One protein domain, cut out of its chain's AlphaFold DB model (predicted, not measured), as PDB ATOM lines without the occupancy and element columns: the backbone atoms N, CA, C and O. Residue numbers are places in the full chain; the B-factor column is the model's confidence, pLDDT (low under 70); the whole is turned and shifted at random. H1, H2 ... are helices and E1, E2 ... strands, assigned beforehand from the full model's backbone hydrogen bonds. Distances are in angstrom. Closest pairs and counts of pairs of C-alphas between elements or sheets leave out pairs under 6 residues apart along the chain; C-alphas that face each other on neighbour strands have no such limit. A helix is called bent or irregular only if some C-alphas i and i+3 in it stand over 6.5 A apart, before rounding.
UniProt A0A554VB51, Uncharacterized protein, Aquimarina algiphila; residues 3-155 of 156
ATOM      1  N   MET A   3      19.616  22.192 -34.947       81.56
ATOM      2  CA  MET A   3      18.374  21.954 -35.693       81.56
ATOM      3  C   MET A   3      18.651  21.024 -36.868       81.56
ATOM      4  O   MET A   3      19.560  21.271 -37.657       81.56
ATOM      5  N   VAL A   4      17.830  19.984 -37.006       83.50
ATOM      6  CA  VAL A   4      17.908  18.997 -38.085       83.50
ATOM      7  C   VAL A   4      16.549  18.914 -38.769       83.50
ATOM      8  O   VAL A   4      15.555  18.539 -38.147       83.50
ATOM      9  N   VAL A   5      16.502  19.252 -40.058       80.12
ATOM     10  CA  VAL A   5      15.293  19.161 -40.889       80.12
ATOM     11  C   VAL A   5      15.435  17.980 -41.840       80.12
ATOM     12  O   VAL A   5      16.395  17.900 -42.600       80.12
ATOM     13  N   ASN A   6      14.465  17.073 -41.810       83.75
ATOM     14  CA  ASN A   6      14.303  16.007 -42.787       83.75
ATOM     15  C   ASN A   6      13.043  16.303 -43.612       83.75
ATOM     16  O   ASN A   6      11.925  16.039 -43.166       83.75
ATOM     17  N   SER A   7      13.239  16.878 -44.799       79.62
ATOM     18  CA  SER A   7      12.153  17.303 -45.688       79.62
ATOM     19  C   SER A   7      11.363  16.132 -46.278       79.62
ATOM     20  O   SER A   7      10.168  16.272 -46.504       79.62
ATOM     21  N   GLU A   8      11.995  14.971 -46.479       84.50
ATOM     22  CA  GLU A   8      11.337  13.769 -47.015       84.50
ATOM     23  C   GLU A   8      10.323  13.184 -46.025       84.50
ATOM     24  O   GLU A   8       9.239  12.753 -46.410       84.50
ATOM     25  N   LEU A   9      10.659  13.202 -44.732       85.44
ATOM     26  CA  LEU A   9       9.794  12.721 -43.655       85.44
ATOM     27  C   LEU A   9       8.917  13.824 -43.048       85.44
ATOM     28  O   LEU A   9       8.152  13.538 -42.126       85.44
ATOM     29  N   GLY A  10       9.067  15.074 -43.497       79.88
ATOM     30  CA  GLY A  10       8.392  16.233 -42.909       79.88
ATOM     31  C   GLY A  10       8.725  16.447 -41.427       79.88
ATOM     32  O   GLY A  10       7.869  16.887 -40.662       79.88
ATOM     33  N   LYS A  11       9.941  16.094 -40.986       78.56
ATOM     34  CA  LYS A  11      10.361  16.180 -39.575       78.56
ATOM     35  C   LYS A  11      11.328  17.332 -39.353       78.56
ATOM     36  O   LYS A  11      12.323  17.454 -40.059       78.56
ATOM     37  N   MET A  12      11.084  18.114 -38.309       81.00
ATOM     38  CA  MET A  12      12.012  19.123 -37.808       81.00
ATOM     39  C   MET A  12      12.341  18.802 -36.353       81.00
ATOM     40  O   MET A  12      11.474  18.883 -35.490       81.00
ATOM     41  N   ASN A  13      13.590  18.427 -36.095       82.81
ATOM     42  CA  ASN A  13      14.111  18.214 -34.751       82.81
ATOM     43  C   ASN A  13      14.943  19.421 -34.340       82.81
ATOM     44  O   ASN A  13      15.668  19.994 -35.157       82.81
ATOM     45  N   MET A  14      14.856  19.792 -33.071       81.69
ATOM     46  CA  MET A  14      15.613  20.905 -32.533       81.69
ATOM     47  C   MET A  14      16.005  20.621 -31.089       81.69
ATOM     48  O   MET A  14      15.158  20.275 -30.270       81.69
ATOM     49  N   ASP A  15      17.281  20.841 -30.795       83.88
ATOM     50  CA  ASP A  15      17.881  20.667 -29.485       83.88
ATOM     51  C   ASP A  15      18.327  22.029 -28.937       83.88
ATOM     52  O   ASP A  15      19.022  22.808 -29.604       83.88
ATOM     53  N   MET A  16      17.955  22.320 -27.693       82.75
ATOM     54  CA  MET A  16      18.387  23.504 -26.957       82.75
ATOM     55  C   MET A  16      19.054  23.062 -25.658       82.75
ATOM     56  O   MET A  16      18.530  22.216 -24.940       82.75
ATOM     57  N   TYR A  17      20.210  23.653 -25.368       86.12
ATOM     58  CA  TYR A  17      20.985  23.389 -24.164       86.12
ATOM     59  C   TYR A  17      21.206  24.719 -23.453       86.12
ATOM     60  O   TYR A  17      21.542  25.713 -24.101       86.12
ATOM     61  N   LYS A  18      20.990  24.725 -22.141       84.44
ATOM     62  CA  LYS A  18      21.214  25.861 -21.251       84.44
ATOM     63  C   LYS A  18      21.786  25.296 -19.960       84.44
ATOM     64  O   LYS A  18      21.171  24.405 -19.377       84.44
ATOM     65  N   ASP A  19      22.943  25.795 -19.548       89.12
ATOM     66  CA  ASP A  19      23.487  25.493 -18.229       89.12
ATOM     67  C   ASP A  19      22.700  26.278 -17.177       89.12
ATOM     68  O   ASP A  19      22.333  27.435 -17.400       89.12
ATOM     69  N   PHE A  20      22.417  25.644 -16.045       90.44
ATOM     70  CA  PHE A  20      21.721  26.256 -14.918       90.44
ATOM     71  C   PHE A  20      22.281  25.698 -13.610       90.44
ATOM     72  O   PHE A  20      22.609  24.511 -13.526       90.44
ATOM     73  N   GLY A  21      22.400  26.549 -12.592       89.88
ATOM     74  CA  GLY A  21      22.758  26.109 -11.242       89.88
ATOM     75  C   GLY A  21      21.557  25.497 -10.525       89.88
ATOM     76  O   GLY A  21      21.656  24.433  -9.912       89.88
ATOM     77  N   ASP A  22      20.406  26.152 -10.663       90.38
ATOM     78  CA  ASP A  22      19.116  25.716 -10.145       90.38
ATOM     79  C   ASP A  22      18.048  25.689 -11.251       90.38
ATOM     80  O   ASP A  22      18.014  26.537 -12.139       90.38
ATOM     81  N   VAL A  23      17.140  24.710 -11.200       90.19
ATOM     82  CA  VAL A  23      16.091  24.527 -12.220       90.19
ATOM     83  C   VAL A  23      15.165  25.752 -12.311       90.19
ATOM     84  O   VAL A  23      14.606  26.022 -13.372       90.19
ATOM     85  N   SER A  24      15.018  26.536 -11.238       88.94
ATOM     86  CA  SER A  24      14.243  27.782 -11.255       88.94
ATOM     87  C   SER A  24      14.814  28.856 -12.193       88.94
ATOM     88  O   SER A  24      14.055  29.702 -12.670       88.94
ATOM     89  N   GLU A  25      16.103  28.787 -12.547       88.25
ATOM     90  CA  GLU A  25      16.757  29.679 -13.522       88.25
ATOM     91  C   GLU A  25      16.307  29.421 -14.969       88.25
ATOM     92  O   GLU A  25      16.498  30.262 -15.855       88.25
ATOM     93  N   LEU A  26      15.699  28.258 -15.240       84.69
ATOM     94  CA  LEU A  26      15.187  27.933 -16.568       84.69
ATOM     95  C   LEU A  26      14.066  28.884 -17.001       84.69
ATOM     96  O   LEU A  26      13.928  29.116 -18.198       84.69
ATOM     97  N   GLY A  27      13.317  29.466 -16.055       81.56
ATOM     98  CA  GLY A  27      12.228  30.394 -16.360       81.56
ATOM     99  C   GLY A  27      11.190  29.767 -17.292       81.56
ATOM    100  O   GLY A  27      10.788  28.624 -17.091       81.56
ATOM    101  N   ASP A  28      10.775  30.499 -18.326       82.88
ATOM    102  CA  ASP A  28       9.877  29.981 -19.357       82.88
ATOM    103  C   ASP A  28      10.666  29.544 -20.599       82.88
ATOM    104  O   ASP A  28      10.874  30.304 -21.543       82.88
ATOM    105  N   VAL A  29      11.110  28.286 -20.585       82.25
ATOM    106  CA  VAL A  29      11.922  27.698 -21.664       82.25
ATOM    107  C   VAL A  29      11.208  27.747 -23.018       82.25
ATOM    108  O   VAL A  29      11.865  27.893 -24.047       82.25
ATOM    109  N   LEU A  30       9.875  27.635 -23.046       77.88
ATOM    110  CA  LEU A  30       9.130  27.684 -24.303       77.88
ATOM    111  C   LEU A  30       9.147  29.105 -24.872       77.88
ATOM    112  O   LEU A  30       9.371  29.276 -26.066       77.88
ATOM    113  N   ARG A  31       8.971  30.125 -24.028       77.19
ATOM    114  CA  ARG A  31       9.124  31.527 -24.434       77.19
ATOM    115  C   ARG A  31      10.537  31.825 -24.937       77.19
ATOM    116  O   ARG A  31      10.676  32.419 -26.003       77.19
ATOM    117  N   ASP A  32      11.564  31.390 -24.209       78.44
ATOM    118  CA  ASP A  32      12.966  31.566 -24.613       78.44
ATOM    119  C   ASP A  32      13.217  30.936 -25.991       78.44
ATOM    120  O   ASP A  32      13.863  31.529 -26.858       78.44
ATOM    121  N   LEU A  33      12.641  29.753 -26.219       77.69
ATOM    122  CA  LEU A  33      12.720  29.055 -27.490       77.69
ATOM    123  C   LEU A  33      12.044  29.828 -28.628       77.69
ATOM    124  O   LEU A  33      12.624  29.944 -29.706       77.69
ATOM    125  N   LYS A  34      10.849  30.381 -28.400       73.06
ATOM    126  CA  LYS A  34      10.143  31.206 -29.396       73.06
ATOM    127  C   LYS A  34      10.955  32.434 -29.783       73.06
ATOM    128  O   LYS A  34      11.148  32.677 -30.968       73.06
ATOM    129  N   ILE A  35      11.480  33.163 -28.795       72.75
ATOM    130  CA  ILE A  35      12.327  34.341 -29.030       72.75
ATOM    131  C   ILE A  35      13.552  33.945 -29.862       72.75
ATOM    132  O   ILE A  35      13.870  34.610 -30.847       72.75
ATOM    133  N   ALA A  36      14.205  32.829 -29.520       72.38
ATOM    134  CA  ALA A  36      15.341  32.321 -30.282       72.38
ATOM    135  C   ALA A  36      14.966  31.971 -31.734       72.38
ATOM    136  O   ALA A  36      15.737  32.278 -32.647       72.38
ATOM    137  N   MET A  37      13.785  31.385 -31.971       67.25
ATOM    138  CA  MET A  37      13.293  31.125 -33.328       67.25
ATOM    139  C   MET A  37      13.095  32.425 -34.112       67.25
ATOM    140  O   MET A  37      13.634  32.533 -35.213       67.25
ATOM    141  N   THR A  38      12.412  33.418 -33.533       64.75
ATOM    142  CA  THR A  38      12.159  34.722 -34.170       64.75
ATOM    143  C   THR A  38      13.457  35.479 -34.468       64.75
ATOM    144  O   THR A  38      13.613  36.048 -35.544       64.75
ATOM    145  N   MET A  39      14.431  35.451 -33.552       61.19
ATOM    146  CA  MET A  39      15.711  36.157 -33.705       61.19
ATOM    147  C   MET A  39      16.694  35.476 -34.665       61.19
ATOM    148  O   MET A  39      17.574  36.140 -35.206       61.19
ATOM    149  N   SER A  40      16.579  34.163 -34.886       57.94
ATOM    150  CA  SER A  40      17.525  33.394 -35.713       57.94
ATOM    151  C   SER A  40      17.469  33.692 -37.221       57.94
ATOM    152  O   SER A  40      18.125  33.006 -38.004       57.94
ATOM    153  N   GLY A  41      16.716  34.707 -37.658       48.31
ATOM    154  CA  GLY A  41      16.731  35.186 -39.044       48.31
ATOM    155  C   GLY A  41      16.119  34.221 -40.060       48.31
ATOM    156  O   GLY A  41      16.125  34.507 -41.255       48.31
ATOM    157  N   LYS A  42      15.515  33.111 -39.617       45.78
ATOM    158  CA  LYS A  42      14.416  32.518 -40.375       45.78
ATOM    159  C   LYS A  42      13.237  33.473 -40.229       45.78
ATOM    160  O   LYS A  42      12.355  33.247 -39.406       45.78
ATOM    161  N   GLU A  43      13.213  34.522 -41.053       39.69
ATOM    162  CA  GLU A  43      11.942  34.996 -41.587       39.69
ATOM    163  C   GLU A  43      11.287  33.767 -42.217       39.69
ATOM    164  O   GLU A  43      11.536  33.379 -43.358       39.69
ATOM    165  N   LEU A  44      10.512  33.060 -41.406       42.97
ATOM    166  CA  LEU A  44       9.479  32.180 -41.886       42.97
ATOM    167  C   LEU A  44       8.567  33.128 -42.667       42.97
ATOM    168  O   LEU A  44       7.757  33.814 -42.059       42.97
ATOM    169  N   GLY A  45       8.806  33.246 -43.981       38.88
ATOM    170  CA  GLY A  45       8.224  34.292 -44.829       38.88
ATOM    171  C   GLY A  45       6.716  34.441 -44.634       38.88
ATOM    172  O   GLY A  45       6.075  33.484 -44.203       38.88
ATOM    173  N   GLU A  46       6.182  35.621 -44.968       39.56
ATOM    174  CA  GLU A  46       4.846  36.180 -44.648       39.56
ATOM    175  C   GLU A  46       3.646  35.199 -44.633       39.56
ATOM    176  O   GLU A  46       2.664  35.431 -43.935       39.56
ATOM    177  N   ASN A  47       3.736  34.054 -45.310       39.47
ATOM    178  CA  ASN A  47       2.738  32.981 -45.319       39.47
ATOM    179  C   ASN A  47       2.798  32.005 -44.117       39.47
ATOM    180  O   ASN A  47       1.910  31.172 -43.957       39.47
ATOM    181  N   ASN A  48       3.820  32.065 -43.255       44.91
ATOM    182  CA  ASN A  48       3.996  31.120 -42.139       44.91
ATOM    183  C   ASN A  48       3.293  31.513 -40.836       44.91
ATOM    184  O   ASN A  48       3.262  30.696 -39.909       44.91
ATOM    185  N   ALA A  49       2.642  32.680 -40.787       43.22
ATOM    186  CA  ALA A  49       1.640  32.989 -39.764       43.22
ATOM    187  C   ALA A  49       0.491  31.954 -39.737       43.22
ATOM    188  O   ALA A  49      -0.243  31.877 -38.761       43.22
ATOM    189  N   GLN A  50       0.365  31.126 -40.785       39.88
ATOM    190  CA  GLN A  50      -0.590  30.021 -40.898       39.88
ATOM    191  C   GLN A  50      -0.005  28.637 -40.557       39.88
ATOM    192  O   GLN A  50      -0.688  27.627 -40.713       39.88
ATOM    193  N   THR A  51       1.249  28.539 -40.098       47.06
ATOM    194  CA  THR A  51       1.803  27.252 -39.636       47.06
ATOM    195  C   THR A  51       1.562  27.048 -38.136       47.06
ATOM    196  O   THR A  51       1.647  28.009 -37.369       47.06
ATOM    197  N   PRO A  52       1.331  25.802 -37.669       44.53
ATOM    198  CA  PRO A  52       1.223  25.489 -36.239       44.53
ATOM    199  C   PRO A  52       2.416  25.987 -35.413       44.53
ATOM    200  O   PRO A  52       2.250  26.401 -34.269       44.53
ATOM    201  N   ALA A  53       3.612  25.979 -36.011       50.69
ATOM    202  CA  ALA A  53       4.808  26.575 -35.432       50.69
ATOM    203  C   ALA A  53       4.675  28.106 -35.345       50.69
ATOM    204  O   ALA A  53       4.758  28.642 -34.254       50.69
ATOM    205  N   GLY A  54       4.370  28.813 -36.439       50.69
ATOM    206  CA  GLY A  54       4.246  30.281 -36.452       50.69
ATOM    207  C   GLY A  54       3.235  30.853 -35.449       50.69
ATOM    208  O   GLY A  54       3.506  31.878 -34.831       50.69
ATOM    209  N   MET A  55       2.111  30.170 -35.210       48.59
ATOM    210  CA  MET A  55       1.097  30.625 -34.240       48.59
ATOM    211  C   MET A  55       1.375  30.206 -32.798       48.59
ATOM    212  O   MET A  55       0.915  30.861 -31.869       48.59
ATOM    213  N   THR A  56       2.153  29.143 -32.587       51.03
ATOM    214  CA  THR A  56       2.728  28.868 -31.265       51.03
ATOM    215  C   THR A  56       3.950  29.737 -30.986       51.03
ATOM    216  O   THR A  56       4.514  29.603 -29.912       51.03
ATOM    217  N   ILE A  57       4.356  30.640 -31.887       49.22
ATOM    218  CA  ILE A  57       5.487  31.577 -31.734       49.22
ATOM    219  C   ILE A  57       4.984  33.020 -31.482       49.22
ATOM    220  O   ILE A  57       5.699  33.991 -31.706       49.22
ATOM    221  N   SER A  58       3.765  33.213 -30.956       47.38
ATOM    222  CA  SER A  58       3.400  34.512 -30.366       47.38
ATOM    223  C   SER A  58       4.316  34.834 -29.177       47.38
ATOM    224  O   SER A  58       4.572  33.973 -28.335       47.38
ATOM    225  N   GLU A  59       4.818  36.072 -29.102       49.69
ATOM    226  CA  GLU A  59       5.779  36.522 -28.074       49.69
ATOM    227  C   GLU A  59       5.233  36.458 -26.634       49.69
ATOM    228  O   GLU A  59       6.002  36.481 -25.666       49.69
ATOM    229  N   ASP A  60       3.909  36.388 -26.479       61.41
ATOM    230  CA  ASP A  60       3.227  36.430 -25.191       61.41
ATOM    231  C   ASP A  60       1.917  35.632 -25.221       61.41
ATOM    232  O   ASP A  60       0.870  36.117 -25.657       61.41
ATOM    233  N   ASP A  61       1.965  34.396 -24.728       72.00
ATOM    234  CA  ASP A  61       0.800  33.508 -24.711       72.00
ATOM    235  C   ASP A  61      -0.173  33.815 -23.565       72.00
ATOM    236  O   ASP A  61      -1.140  33.084 -23.369       72.00
ATOM    237  N   GLY A  62       0.110  34.837 -22.749       82.00
ATOM    238  CA  GLY A  62      -0.625  35.102 -21.515       82.00
ATOM    239  C   GLY A  62      -0.373  34.065 -20.418       82.00
ATOM    240  O   GLY A  62      -1.095  34.039 -19.421       82.00
ATOM    241  N   THR A  63       0.654  33.220 -20.561       87.00
ATOM    242  CA  THR A  63       1.072  32.248 -19.543       87.00
ATOM    243  C   THR A  63       2.555  32.364 -19.217       87.00
ATOM    244  O   THR A  63       3.336  32.952 -19.965       87.00
ATOM    245  N   ARG A  64       2.933  31.824 -18.059       88.12
ATOM    246  CA  ARG A  64       4.322  31.655 -17.648       88.12
ATOM    247  C   ARG A  64       4.495  30.339 -16.926       88.12
ATOM    248  O   ARG A  64       3.764  30.040 -15.984       88.12
ATOM    249  N   VAL A  65       5.503  29.583 -17.328       90.62
ATOM    250  CA  VAL A  65       5.877  28.348 -16.637       90.62
ATOM    251  C   VAL A  65       6.945  28.639 -15.588       90.62
ATOM    252  O   VAL A  65       7.889  29.390 -15.828       90.62
ATOM    253  N   LYS A  66       6.785  28.046 -14.406       91.88
ATOM    254  CA  LYS A  66       7.770  28.065 -13.326       91.88
ATOM    255  C   LYS A  66       8.199  26.646 -13.006       91.88
ATOM    256  O   LYS A  66       7.364  25.747 -12.886       91.88
ATOM    257  N   TYR A  67       9.500  26.482 -12.817       93.94
ATOM    258  CA  TYR A  67      10.101  25.229 -12.394       93.94
ATOM    259  C   TYR A  67      10.710  25.382 -11.006       93.94
ATOM    260  O   TYR A  67      11.237  26.437 -10.660       93.94
ATOM    261  N   ASN A  68      10.648  24.322 -10.213       95.12
ATOM    262  CA  ASN A  68      11.302  24.262  -8.915       95.12
ATOM    263  C   ASN A  68      11.804  22.842  -8.668       95.12
ATOM    264  O   ASN A  68      11.095  21.876  -8.953       95.12
ATOM    265  N   PHE A  69      13.009  22.711  -8.118       95.12
ATOM    266  CA  PHE A  69      13.548  21.419  -7.712       95.12
ATOM    267  C   PHE A  69      14.287  21.532  -6.384       95.12
ATOM    268  O   PHE A  69      15.396  22.048  -6.315       95.12
ATOM    269  N   LYS A  70      13.676  21.037  -5.306       94.50
ATOM    270  CA  LYS A  70      14.251  21.117  -3.960       94.50
ATOM    271  C   LYS A  70      13.885  19.893  -3.141       94.50
ATOM    272  O   LYS A  70      12.752  19.428  -3.194       94.50
ATOM    273  N   ASN A  71      14.829  19.389  -2.345       93.94
ATOM    274  CA  ASN A  71      14.618  18.244  -1.452       93.94
ATOM    275  C   ASN A  71      14.011  17.024  -2.175       93.94
ATOM    276  O   ASN A  71      13.049  16.436  -1.683       93.94
ATOM    277  N   ASN A  72      14.543  16.677  -3.354       95.38
ATOM    278  CA  ASN A  72      14.041  15.592  -4.210       95.38
ATOM    279  C   ASN A  72      12.585  15.771  -4.679       95.38
ATOM    280  O   ASN A  72      11.947  14.802  -5.081       95.38
ATOM    281  N   LYS A  73      12.055  16.997  -4.653       96.56
ATOM    282  CA  LYS A  73      10.734  17.334  -5.186       96.56
ATOM    283  C   LYS A  73      10.870  18.290  -6.350       96.56
ATOM    284  O   LYS A  73      11.455  19.360  -6.197       96.56
ATOM    285  N   PHE A  74      10.330  17.892  -7.491       96.62
ATOM    286  CA  PHE A  74      10.230  18.714  -8.687       96.62
ATOM    287  C   PHE A  74       8.799  19.215  -8.851       96.62
ATOM    288  O   PHE A  74       7.854  18.452  -8.643       96.62
ATOM    289  N   SER A  75       8.638  20.464  -9.274       96.25
ATOM    290  CA  SER A  75       7.366  20.962  -9.780       96.25
ATOM    291  C   SER A  75       7.546  21.781 -11.053       96.25
ATOM    292  O   SER A  75       8.506  22.538 -11.205       96.25
ATOM    293  N   ARG A  76       6.582  21.620 -11.961       94.44
ATOM    294  CA  ARG A  76       6.341  22.486 -13.117       94.44
ATOM    295  C   ARG A  76       4.932  23.032 -12.962       94.44
ATOM    296  O   ARG A  76       3.990  22.246 -13.011       94.44
ATOM    297  N   ILE A  77       4.799  24.343 -12.799       93.81
ATOM    298  CA  ILE A  77       3.510  25.004 -12.574       93.81
ATOM    299  C   ILE A  77       3.307  26.104 -13.609       93.81
ATOM    300  O   ILE A  77       4.223  26.886 -13.877       93.81
ATOM    301  N   THR A  78       2.101  26.174 -14.162       92.25
ATOM    302  CA  THR A  78       1.714  27.164 -15.161       92.25
ATOM    303  C   THR A  78       0.888  28.266 -14.505       92.25
ATOM    304  O   THR A  78      -0.181  28.046 -13.932       92.25
ATOM    305  N   GLU A  79       1.383  29.490 -14.611       91.06
ATOM    306  CA  GLU A  79       0.709  30.706 -14.183       91.06
ATOM    307  C   GLU A  79       0.019  31.353 -15.388       91.06
ATOM    308  O   GLU A  79       0.643  31.558 -16.427       91.06
ATOM    309  N   ILE A  80      -1.272  31.673 -15.259       90.06
ATOM    310  CA  ILE A  80      -2.002  32.457 -16.263       90.06
ATOM    311  C   ILE A  80      -1.824  33.924 -15.886       90.06
ATOM    312  O   ILE A  80      -2.327  34.362 -14.854       90.06
ATOM    313  N   ILE A  81      -1.081  34.655 -16.709       90.25
ATOM    314  CA  ILE A  81      -0.804  36.083 -16.531       90.25
ATOM    315  C   ILE A  81      -1.928  36.916 -17.146       90.25
ATOM    316  O   ILE A  81      -2.325  37.927 -16.575       90.25
ATOM    317  N   ASP A  82      -2.441  36.485 -18.299       89.38
ATOM    318  CA  ASP A  82      -3.444  37.213 -19.072       89.38
ATOM    319  C   ASP A  82      -4.421  36.222 -19.720       89.38
ATOM    320  O   ASP A  82      -4.139  35.599 -20.745       89.38
ATOM    321  N   ALA A  83      -5.579  36.052 -19.081       88.06
ATOM    322  CA  ALA A  83      -6.597  35.110 -19.530       88.06
ATOM    323  C   ALA A  83      -7.247  35.523 -20.862       88.06
ATOM    324  O   ALA A  83      -7.655  34.653 -21.633       88.06
ATOM    325  N   GLU A  84      -7.332  36.825 -21.157       88.19
ATOM    326  CA  GLU A  84      -7.889  37.311 -22.422       88.19
ATOM    327  C   GLU A  84      -6.955  36.982 -23.584       88.19
ATOM    328  O   GLU A  84      -7.418  36.530 -24.633       88.19
ATOM    329  N   LYS A  85      -5.637  37.119 -23.388       85.56
ATOM    330  CA  LYS A  85      -4.643  36.677 -24.377       85.56
ATOM    331  C   LYS A  85      -4.667  35.173 -24.594       85.56
ATOM    332  O   LYS A  85      -4.685  34.754 -25.748       85.56
ATOM    333  N   VAL A  86      -4.724  34.371 -23.525       85.25
ATOM    334  CA  VAL A  86      -4.853  32.905 -23.651       85.25
ATOM    335  C   VAL A  86      -6.066  32.565 -24.514       85.25
ATOM    336  O   VAL A  86      -5.942  31.822 -25.486       85.25
ATOM    337  N   LYS A  87      -7.219  33.173 -24.217       85.81
ATOM    338  CA  LYS A  87      -8.444  32.962 -24.989       85.81
ATOM    339  C   LYS A  87      -8.286  33.390 -26.449       85.81
ATOM    340  O   LYS A  87      -8.592  32.611 -27.341       85.81
ATOM    341  N   LYS A  88      -7.748  34.584 -26.706       85.25
ATOM    342  CA  LYS A  88      -7.517  35.086 -28.067       85.25
ATOM    343  C   LYS A  88      -6.601  34.162 -28.875       85.25
ATOM    344  O   LYS A  88      -6.847  33.954 -30.061       85.25
ATOM    345  N   ASN A  89      -5.570  33.600 -28.247       79.00
ATOM    346  CA  ASN A  89      -4.675  32.645 -28.895       79.00
ATOM    347  C   ASN A  89      -5.417  31.355 -29.255       79.00
ATOM    348  O   ASN A  89      -5.306  30.895 -30.387       79.00
ATOM    349  N   VAL A  90      -6.234  30.812 -28.348       82.75
ATOM    350  CA  VAL A  90      -7.084  29.644 -28.636       82.75
ATOM    351  C   VAL A  90      -8.077  29.935 -29.766       82.75
ATOM    352  O   VAL A  90      -8.192  29.131 -30.692       82.75
ATOM    353  N   ASP A  91      -8.742  31.089 -29.734       85.00
ATOM    354  CA  ASP A  91      -9.717  31.504 -30.748       85.00
ATOM    355  C   ASP A  91      -9.042  31.675 -32.125       85.00
ATOM    356  O   ASP A  91      -9.581  31.261 -33.148       85.00
ATOM    357  N   SER A  92      -7.806  32.191 -32.170       80.88
ATOM    358  CA  SER A  92      -7.047  32.335 -33.424       80.88
ATOM    359  C   SER A  92      -6.738  30.999 -34.114       80.88
ATOM    360  O   SER A  92      -6.579  30.947 -35.334       80.88
ATOM    361  N   LEU A  93      -6.708  29.903 -33.349       77.50
ATOM    362  CA  LEU A  93      -6.451  28.556 -33.853       77.50
ATOM    363  C   LEU A  93      -7.713  27.862 -34.380       77.50
ATOM    364  O   LEU A  93      -7.607  26.758 -34.917       77.50
ATOM    365  N   GLU A  94      -8.896  28.471 -34.259       81.31
ATOM    366  CA  GLU A  94     -10.172  27.845 -34.619       81.31
ATOM    367  C   GLU A  94     -10.196  27.361 -36.076       81.31
ATOM    368  O   GLU A  94     -10.590  26.227 -36.349       81.31
ATOM    369  N   GLN A  95      -9.653  28.159 -36.999       79.75
ATOM    370  CA  GLN A  95      -9.571  27.824 -38.428       79.75
ATOM    371  C   GLN A  95      -8.725  26.570 -38.709       79.75
ATOM    372  O   GLN A  95      -8.923  25.894 -39.717       79.75
ATOM    373  N   MET A  96      -7.797  26.232 -37.811       78.19
ATOM    374  CA  MET A  96      -6.907  25.069 -37.914       78.19
ATOM    375  C   MET A  96      -7.208  23.993 -36.876       78.19
ATOM    376  O   MET A  96      -6.522  22.968 -36.837       78.19
ATOM    377  N   ARG A  97      -8.266  24.167 -36.077       81.50
ATOM    378  CA  ARG A  97      -8.661  23.235 -35.019       81.50
ATOM    379  C   ARG A  97      -8.803  21.814 -35.548       81.50
ATOM    380  O   ARG A  97      -8.313  20.892 -34.910       81.50
ATOM    381  N   MET A  98      -9.401  21.626 -36.726       83.12
ATOM    382  CA  MET A  98      -9.555  20.295 -37.333       83.12
ATOM    383  C   MET A  98      -8.213  19.629 -37.664       83.12
ATOM    384  O   MET A  98      -8.061  18.427 -37.462       83.12
ATOM    385  N   PHE A  99      -7.228  20.399 -38.131       81.00
ATOM    386  CA  PHE A  99      -5.890  19.888 -38.433       81.00
ATOM    387  C   PHE A  99      -5.122  19.548 -37.146       81.00
ATOM    388  O   PHE A  99      -4.497  18.493 -37.025       81.00
ATOM    389  N   LEU A 100      -5.238  20.418 -36.143       82.00
ATOM    390  CA  LEU A 100      -4.546  20.313 -34.861       82.00
ATOM    391  C   LEU A 100      -5.211  19.341 -33.874       82.00
ATOM    392  O   LEU A 100      -4.560  18.910 -32.928       82.00
ATOM    393  N   ALA A 101      -6.469  18.951 -34.091       85.25
ATOM    394  CA  ALA A 101      -7.209  18.050 -33.205       85.25
ATOM    395  C   ALA A 101      -6.546  16.672 -33.056       85.25
ATOM    396  O   ALA A 101      -6.644  16.048 -32.003       85.25
ATOM    397  N   SER A 102      -5.846  16.206 -34.097       85.94
ATOM    398  CA  SER A 102      -5.072  14.957 -34.055       85.94
ATOM    399  C   SER A 102      -3.664  15.127 -33.469       85.94
ATOM    400  O   SER A 102      -2.987  14.138 -33.179       85.94
ATOM    401  N   SER A 103      -3.216  16.374 -33.283       87.94
ATOM    402  CA  SER A 103      -1.893  16.682 -32.752       87.94
ATOM    403  C   SER A 103      -1.849  16.460 -31.246       87.94
ATOM    404  O   SER A 103      -2.804  16.731 -30.514       87.94
ATOM    405  N   LYS A 104      -0.700  15.985 -30.771       90.75
ATOM    406  CA  LYS A 104      -0.453  15.712 -29.357       90.75
ATOM    407  C   LYS A 104       0.754  16.487 -28.870       90.75
ATOM    408  O   LYS A 104       1.732  16.636 -29.601       90.75
ATOM    409  N   TYR A 105       0.700  16.913 -27.618       89.44
ATOM    410  CA  TYR A 105       1.845  17.463 -26.916       89.44
ATOM    411  C   TYR A 105       2.419  16.403 -25.978       89.44
ATOM    412  O   TYR A 105       1.695  15.817 -25.171       89.44
ATOM    413  N   LYS A 106       3.725  16.145 -26.093       92.19
ATOM    414  CA  LYS A 106       4.432  15.144 -25.292       92.19
ATOM    415  C   LYS A 106       5.487  15.810 -24.427       92.19
ATOM    416  O   LYS A 106       6.480  16.324 -24.932       92.19
ATOM    417  N   LEU A 107       5.287  15.735 -23.120       92.19
ATOM    418  CA  LEU A 107       6.214  16.228 -22.117       92.19
ATOM    419  C   LEU A 107       6.986  15.049 -21.529       92.19
ATOM    420  O   LEU A 107       6.393  14.174 -20.901       92.19
ATOM    421  N   LYS A 108       8.304  15.016 -21.733       95.19
ATOM    422  CA  LYS A 108       9.181  13.970 -21.199       95.19
ATOM    423  C   LYS A 108      10.229  14.593 -20.288       95.19
ATOM    424  O   LYS A 108      11.005  15.426 -20.743       95.19
ATOM    425  N   TYR A 109      10.279  14.145 -19.038       95.00
ATOM    426  CA  TYR A 109      11.332  14.513 -18.091       95.00
ATOM    427  C   TYR A 109      12.084  13.280 -17.620       95.00
ATOM    428  O   TYR A 109      11.487  12.220 -17.427       95.00
ATOM    429  N   SER A 110      13.385  13.451 -17.408       96.38
ATOM    430  CA  SER A 110      14.283  12.431 -16.881       96.38
ATOM    431  C   SER A 110      15.009  12.983 -15.663       96.38
ATOM    432  O   SER A 110      15.565  14.078 -15.707       96.38
ATOM    433  N   PHE A 111      15.002  12.213 -14.581       96.12
ATOM    434  CA  PHE A 111      15.592  12.570 -13.298       96.12
ATOM    435  C   PHE A 111      16.785  11.660 -12.979       96.12
ATOM    436  O   PHE A 111      16.859  10.526 -13.454       96.12
ATOM    437  N   PRO A 112      17.725  12.110 -12.129       94.69
ATOM    438  CA  PRO A 112      18.856  11.276 -11.712       94.69
ATOM    439  C   PRO A 112      18.430  10.073 -10.847       94.69
ATOM    440  O   PRO A 112      19.126   9.049 -10.806       94.69
ATOM    441  N   ARG A 113      17.279  10.182 -10.172       96.31
ATOM    442  CA  ARG A 113      16.737   9.231  -9.193       96.31
ATOM    443  C   ARG A 113      15.340   8.757  -9.587       96.31
ATOM    444  O   ARG A 113      14.683   9.407 -10.399       96.31
ATOM    445  N   LYS A 114      14.894   7.633  -9.019       97.50
ATOM    446  CA  LYS A 114      13.558   7.091  -9.295       97.50
ATOM    447  C   LYS A 114      12.461   8.013  -8.788       97.50
ATOM    448  O   LYS A 114      12.573   8.589  -7.707       97.50
ATOM    449  N   ILE A 115      11.383   8.087  -9.553       97.56
ATOM    450  CA  ILE A 115      10.142   8.753  -9.189       97.56
ATOM    451  C   ILE A 115       9.342   7.813  -8.287       97.56
ATOM    452  O   ILE A 115       9.094   6.663  -8.644       97.56
ATOM    453  N   ILE A 116       8.937   8.306  -7.118       96.75
ATOM    454  CA  ILE A 116       8.128   7.557  -6.147       96.75
ATOM    455  C   ILE A 116       6.700   8.088  -6.033       96.75
ATOM    456  O   ILE A 116       5.808   7.343  -5.635       96.75
ATOM    457  N   LYS A 117       6.466   9.360  -6.380       95.94
ATOM    458  CA  LYS A 117       5.121   9.942  -6.473       95.94
ATOM    459  C   LYS A 117       5.028  10.926  -7.621       95.94
ATOM    460  O   LYS A 117       6.000  11.609  -7.941       95.94
ATOM    461  N   MET A 118       3.827  11.024  -8.174       94.38
ATOM    462  CA  MET A 118       3.486  11.967  -9.222       94.38
ATOM    463  C   MET A 118       2.049  12.456  -9.041       94.38
ATOM    464  O   MET A 118       1.183  11.670  -8.667       94.38
ATOM    465  N   SER A 119       1.803  13.743  -9.291       95.44
ATOM    466  CA  SER A 119       0.460  14.329  -9.190       95.44
ATOM    467  C   SER A 119      -0.454  13.994 -10.374       95.44
ATOM    468  O   SER A 119      -1.670  14.055 -10.230       95.44
ATOM    469  N   SER A 120       0.115  13.666 -11.539       89.81
ATOM    470  CA  SER A 120      -0.634  13.342 -12.757       89.81
ATOM    471  C   SER A 120      -0.815  11.832 -12.913       89.81
ATOM    472  O   SER A 120       0.156  11.079 -12.912       89.81
ATOM    473  N   ASP A 121      -2.060  11.409 -13.105       88.38
ATOM    474  CA  ASP A 121      -2.472  10.035 -13.409       88.38
ATOM    475  C   ASP A 121      -2.297   9.663 -14.894       88.38
ATOM    476  O   ASP A 121      -2.200   8.487 -15.236       88.38
ATOM    477  N   LYS A 122      -2.203  10.663 -15.779       88.88
ATOM    478  CA  LYS A 122      -1.981  10.496 -17.227       88.88
ATOM    479  C   LYS A 122      -0.515  10.223 -17.598       88.88
ATOM    480  O   LYS A 122      -0.201  10.038 -18.775       88.88
ATOM    481  N   ALA A 123       0.401  10.240 -16.632       93.25
ATOM    482  CA  ALA A 123       1.822  10.045 -16.882       93.25
ATOM    483  C   ALA A 123       2.200   8.558 -16.984       93.25
ATOM    484  O   ALA A 123       1.738   7.712 -16.223       93.25
ATOM    485  N   THR A 124       3.104   8.244 -17.909       95.81
ATOM    486  CA  THR A 124       3.693   6.908 -18.085       95.81
ATOM    487  C   THR A 124       5.162   6.924 -17.683       95.81
ATOM    488  O   THR A 124       5.869   7.879 -17.997       95.81
ATOM    489  N   PHE A 125       5.640   5.883 -17.000       96.38
ATOM    490  CA  PHE A 125       7.015   5.817 -16.493       96.38
ATOM    491  C   PHE A 125       7.925   4.972 -17.388       96.38
ATOM    492  O   PHE A 125       7.487   4.011 -18.020       96.38
ATOM    493  N   SER A 126       9.214   5.313 -17.423       96.69
ATOM    494  CA  SER A 126      10.249   4.433 -17.973       96.69
ATOM    495  C   SER A 126      10.428   3.179 -17.112       96.69
ATOM    496  O   SER A 126      10.070   3.158 -15.937       96.69
ATOM    497  N   LEU A 127      11.037   2.133 -17.681       95.88
ATOM    498  CA  LEU A 127      11.284   0.862 -16.980       95.88
ATOM    499  C   LEU A 127      12.135   1.021 -15.709       95.88
ATOM    500  O   LEU A 127      11.953   0.286 -14.745       95.88
ATOM    501  N   ASP A 128      13.055   1.986 -15.699       96.44
ATOM    502  CA  ASP A 128      13.886   2.310 -14.537       96.44
ATOM    503  C   ASP A 128      13.201   3.261 -13.537       96.44
ATOM    504  O   ASP A 128      13.802   3.600 -12.519       96.44
ATOM    505  N   ALA A 129      11.967   3.691 -13.827       96.25
ATOM    506  CA  ALA A 129      11.184   4.677 -13.089       96.25
ATOM    507  C   ALA A 129      11.865   6.048 -12.911       96.25
ATOM    508  O   ALA A 129      11.461   6.829 -12.053       96.25
ATOM    509  N   LYS A 130      12.894   6.376 -13.702       97.62
ATOM    510  CA  LYS A 130      13.604   7.667 -13.622       97.62
ATOM    511  C   LYS A 130      13.043   8.737 -14.541       97.62
ATOM    512  O   LYS A 130      13.384   9.908 -14.406       97.62
ATOM    513  N   SER A 131      12.217   8.351 -15.502       97.50
ATOM    514  CA  SER A 131      11.607   9.269 -16.450       97.50
ATOM    515  C   SER A 131      10.105   9.078 -16.472       97.50
ATOM    516  O   SER A 131       9.616   7.961 -16.307       97.50
ATOM    517  N   PHE A 132       9.384  10.156 -16.752       97.12
ATOM    518  CA  PHE A 132       7.975  10.071 -17.100       97.12
ATOM    519  C   PHE A 132       7.711  10.729 -18.451       97.12
ATOM    520  O   PHE A 132       8.465  11.590 -18.908       97.12
ATOM    521  N   THR A 133       6.623  10.311 -19.085       96.94
ATOM    522  CA  THR A 133       6.052  10.930 -20.275       96.94
ATOM    523  C   THR A 133       4.587  11.248 -20.009       96.94
ATOM    524  O   THR A 133       3.806  10.345 -19.716       96.94
ATOM    525  N   LEU A 134       4.223  12.521 -20.128       95.56
ATOM    526  CA  LEU A 134       2.849  13.007 -20.111       95.56
ATOM    527  C   LEU A 134       2.458  13.381 -21.544       95.56
ATOM    528  O   LEU A 134       3.100  14.225 -22.168       95.56
ATOM    529  N   GLU A 135       1.435  12.721 -22.075       94.38
ATOM    530  CA  GLU A 135       0.920  12.957 -23.423       94.38
ATOM    531  C   GLU A 135      -0.509  13.499 -23.322       94.38
ATOM    532  O   GLU A 135      -1.369  12.868 -22.712       94.38
ATOM    533  N   VAL A 136      -0.753  14.673 -23.902       92.38
ATOM    534  CA  VAL A 136      -2.063  15.347 -23.904       92.38
ATOM    535  C   VAL A 136      -2.425  15.797 -25.315       92.38
ATOM    536  O   VAL A 136      -1.550  15.917 -26.181       92.38
ATOM    537  N   GLY A 137      -3.710  16.046 -25.572       91.81
ATOM    538  CA  GLY A 137      -4.128  16.645 -26.838       91.81
ATOM    539  C   GLY A 137      -3.542  18.050 -26.988       91.81
ATOM    540  O   GLY A 137      -3.477  18.803 -26.019       91.81
ATOM    541  N   PHE A 138      -3.118  18.432 -28.194       88.06
ATOM    542  CA  PHE A 138      -2.565  19.771 -28.409       88.06
ATOM    543  C   PHE A 138      -3.616  20.863 -28.147       88.06
ATOM    544  O   PHE A 138      -3.346  21.813 -27.423       88.06
ATOM    545  N   ILE A 139      -4.839  20.682 -28.654       87.50
ATOM    546  CA  ILE A 139      -5.961  21.599 -28.391       87.50
ATOM    547  C   ILE A 139      -6.345  21.617 -26.904       87.50
ATOM    548  O   ILE A 139      -6.552  22.690 -26.349       87.50
ATOM    549  N   GLU A 140      -6.369  20.450 -26.249       90.19
ATOM    550  CA  GLU A 140      -6.635  20.326 -24.805       90.19
ATOM    551  C   GLU A 140      -5.620  21.140 -23.984       90.19
ATOM    552  O   GLU A 140      -5.994  21.851 -23.053       90.19
ATOM    553  N   PHE A 141      -4.340  21.086 -24.361       88.62
ATOM    554  CA  PHE A 141      -3.287  21.898 -23.756       88.62
ATOM    555  C   PHE A 141      -3.472  23.400 -24.014       88.62
ATOM    556  O   PHE A 141      -3.324  24.185 -23.082       88.62
ATOM    557  N   MET A 142      -3.804  23.808 -25.239       85.50
ATOM    558  CA  MET A 142      -3.996  25.229 -25.553       85.50
ATOM    559  C   MET A 142      -5.183  25.832 -24.784       85.50
ATOM    560  O   MET A 142      -5.086  26.953 -24.293       85.50
ATOM    561  N   GLU A 143      -6.281  25.085 -24.641       87.50
ATOM    562  CA  GLU A 143      -7.467  25.500 -23.876       87.50
ATOM    563  C   GLU A 143      -7.227  25.486 -22.362       87.50
ATOM    564  O   GLU A 143      -7.741  26.341 -21.638       87.50
ATOM    565  N   ASN A 144      -6.432  24.531 -21.873       90.00
ATOM    566  CA  ASN A 144      -6.080  24.411 -20.465       90.00
ATOM    567  C   ASN A 144      -4.568  24.185 -20.274       90.00
ATOM    568  O   ASN A 144      -4.132  23.050 -20.050       90.00
ATOM    569  N   PRO A 145      -3.758  25.261 -20.253       89.12
ATOM    570  CA  PRO A 145      -2.301  25.162 -20.125       89.12
ATOM    571  C   PRO A 145      -1.829  24.439 -18.855       89.12
ATOM    572  O   PRO A 145      -0.766  23.813 -18.842       89.12
ATOM    573  N   LYS A 146      -2.645  24.474 -17.793       92.12
ATOM    574  CA  LYS A 146      -2.367  23.828 -16.502       92.12
ATOM    575  C   LYS A 146      -2.439  22.305 -16.550       92.12
ATOM    576  O   LYS A 146      -2.026  21.655 -15.598       92.12
ATOM    577  N   ILE A 147      -2.924  21.706 -17.638       92.62
ATOM    578  CA  ILE A 147      -2.942  20.243 -17.774       92.62
ATOM    579  C   ILE A 147      -1.537  19.623 -17.749       92.62
ATOM    580  O   ILE A 147      -1.374  18.445 -17.443       92.62
ATOM    581  N   LEU A 148      -0.517  20.420 -18.069       92.50
ATOM    582  CA  LEU A 148       0.883  20.018 -18.017       92.50
ATOM    583  C   LEU A 148       1.528  20.263 -16.642       92.50
ATOM    584  O   LEU A 148       2.744  20.087 -16.503       92.50
ATOM    585  N   ASP A 149       0.764  20.719 -15.648       94.94
ATOM    586  CA  ASP A 149       1.283  20.964 -14.308       94.94
ATOM    587  C   ASP A 149       1.494  19.644 -13.579       94.94
ATOM    588  O   ASP A 149       0.622  18.775 -13.520       94.94
ATOM    589  N   VAL A 150       2.696  19.486 -13.038       96.12
ATOM    590  CA  VAL A 150       3.127  18.238 -12.415       96.12
ATOM    591  C   VAL A 150       3.948  18.523 -11.175       96.12
ATOM    592  O   VAL A 150       4.803  19.410 -11.157       96.12
ATOM    593  N   GLU A 151       3.721  17.705 -10.159       97.19
ATOM    594  CA  GLU A 151       4.576  17.567  -8.994       97.19
ATOM    595  C   GLU A 151       5.111  16.142  -8.958       97.19
ATOM    596  O   GLU A 151       4.378  15.176  -9.189       97.19
ATOM    597  N   VAL A 152       6.403  16.017  -8.686       97.38
ATOM    598  CA  VAL A 152       7.132  14.753  -8.694       97.38
ATOM    599  C   VAL A 152       7.962  14.667  -7.425       97.38
ATOM    600  O   VAL A 152       8.700  15.593  -7.096       97.38
ATOM    601  N   GLU A 153       7.871  13.542  -6.721       97.56
ATOM    602  CA  GLU A 153       8.741  13.212  -5.591       97.56
ATOM    603  C   GLU A 153       9.682  12.082  -6.011       97.56
ATOM    604  O   GLU A 153       9.232  11.057  -6.533       97.56
ATOM    605  N   LEU A 154      10.981  12.274  -5.793       97.50
ATOM    606  CA  LEU A 154      12.017  11.285  -6.068       97.50
ATOM    607  C   LEU A 154      12.424  10.551  -4.787       97.50
ATOM    608  O   LEU A 154      12.271  11.059  -3.674       97.50
ATOM    609  N   GLU A 155      12.980   9.355  -4.951       95.88
ATOM    610  CA  GLU A 155      13.596   8.610  -3.852       95.88
ATOM    611  C   GLU A 155      14.729   9.408  -3.175       95.88
ATOM    612  O   GLU A 155      15.377  10.267  -3.786       95.88
TER     613      GLU A 155
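Overview. This is residues 3 to 155 of the 156 residues of an uncharacterized protein of Aquimarina algiphila (UniProt A0A554VB51). A sheet of four strands, E3, E4, E9 and E6, and a smaller one of three, E5, E8 and E7, stand only partly face to face, with H8 between them at one end and H1 and the first residues of H2 beside the edge strand E3. H5, H6 and H7 gather at that same end, H4 lies close to H6 there with H3 farther out beyond it, and the small hairpin of E1 and E2 lies off to one side, its residues 6 to 11 sticking out. The printed part has 153 residues, with eight named helices and nine named strands in the order E1 E2 H1 H2 H3 H4 E3 E4 H5 H6 E5 E6 E7 E8 H7 H8 E9; the class is mixed, helices and strands. The sheets run E3 E4 E9 E6, E5 E8 E7 and E1 E2, and are antiparallel throughout. The whole is compact, with a radius of gyration of the C-alphas of 16.7 A and spans of 50 by 33 by 28 A.

Along the chain. In the largest sheet, E3 is residues 63 to 70, 23.2 A long, from C-alpha 63 at (1.072, 32.248, -19.543); E4 is 73 to 80, 22.7 A; E9 is 150 to 154, 12.9 A, ending at C-alpha 154 at (12.017, 11.285, -6.068); and E6 is 115 to 118. In the second sheet, E5 is 104 to 110, 19.6 A, E8 is 131 to 137, 20.2 A, and E7 is 123 to 125. E1 is residues 3 to 6, from C-alpha 3 at (18.374, 21.954, -35.693), and E2 is 11 to 15, 13.4 A. The helices are H1, 23 to 26; H2, 29 to 39, 15.2 A; H3, 46 to 50; H4, 52 to 55; H5, 83 to 92, 14.2 A; H6, 94 to 100; H7, 138 to 143; and H8, 145 to 148. H6 is irregular, with C-alphas 95 and 98 7.6 A apart, and H3 only just so, with C-alphas 46 and 49 6.7 A apart.

Arrangement. E3 and E4 form a hairpin, with N 66 and O 77 at 2.9 A. E4 has E9 as its other neighbour, with N 74 and O 152 at 2.8 A, and E9 has E6, with N 116 and O 153 at 2.8 A. H8 is on this sheet over E4 at a height of 7.3 A; its closest C-alphas to E4 are those of Lys 146 and Thr 78, 5.4 A. H1 is on the same face, over none of the strands, at a height of 4.4 A, only just above the sheet's level. H2 only grazes the sheet, with residues 29 to 31. In the second sheet E5 and E8 have N 107 and O 134 at 2.8 A, and the hairpin of E7 and E8 has N 124 and O 133 at 2.9 A. H7 and H8 only graze this sheet. H7 is the hub: it touches H5 at a steep tilt of 41 degrees, opposite ways, closest at the C-alphas of Met 142 and Val 90, 6.2 A. H6 and H7 only just touch, with 3 pairs of C-alphas within 8 A, closest at Leu 100 and Ile 139, 6.7 A. H7 and H8 touch only at the corner, and only just, with 3 such pairs. H4 is near H2, and is close but not clearly touching to H3, at the C-alphas of Gly 54 and Asn 48, 5.8 A. E1 and E2 form a hairpin, with N 4 and O 13 at 2.8 A; both are apart from H2 and E5, for instance. Every O i to N i+4 pair is within hydrogen-bond range in H2, H5 and H7; H3 has 0 of 1, with 0 of 2 O i to N i+3 pairs, H6 has 1 of 3, with 3 of 4, and H1, H4 and H8 are too short for an i+4 pair.

Size, cuts and confidence. The two C-alphas farthest apart are those of Glu 46 and Glu 155, 50.0 A. The printed part has no cut and no long link; the links E2 to H1, H2 to H3 and H4 to E3 are short, and the others are tight. The mean pLDDT of the printed part is 82.5, and residues 37 to 60, of which 37 to 39 belong to H2, are under 70.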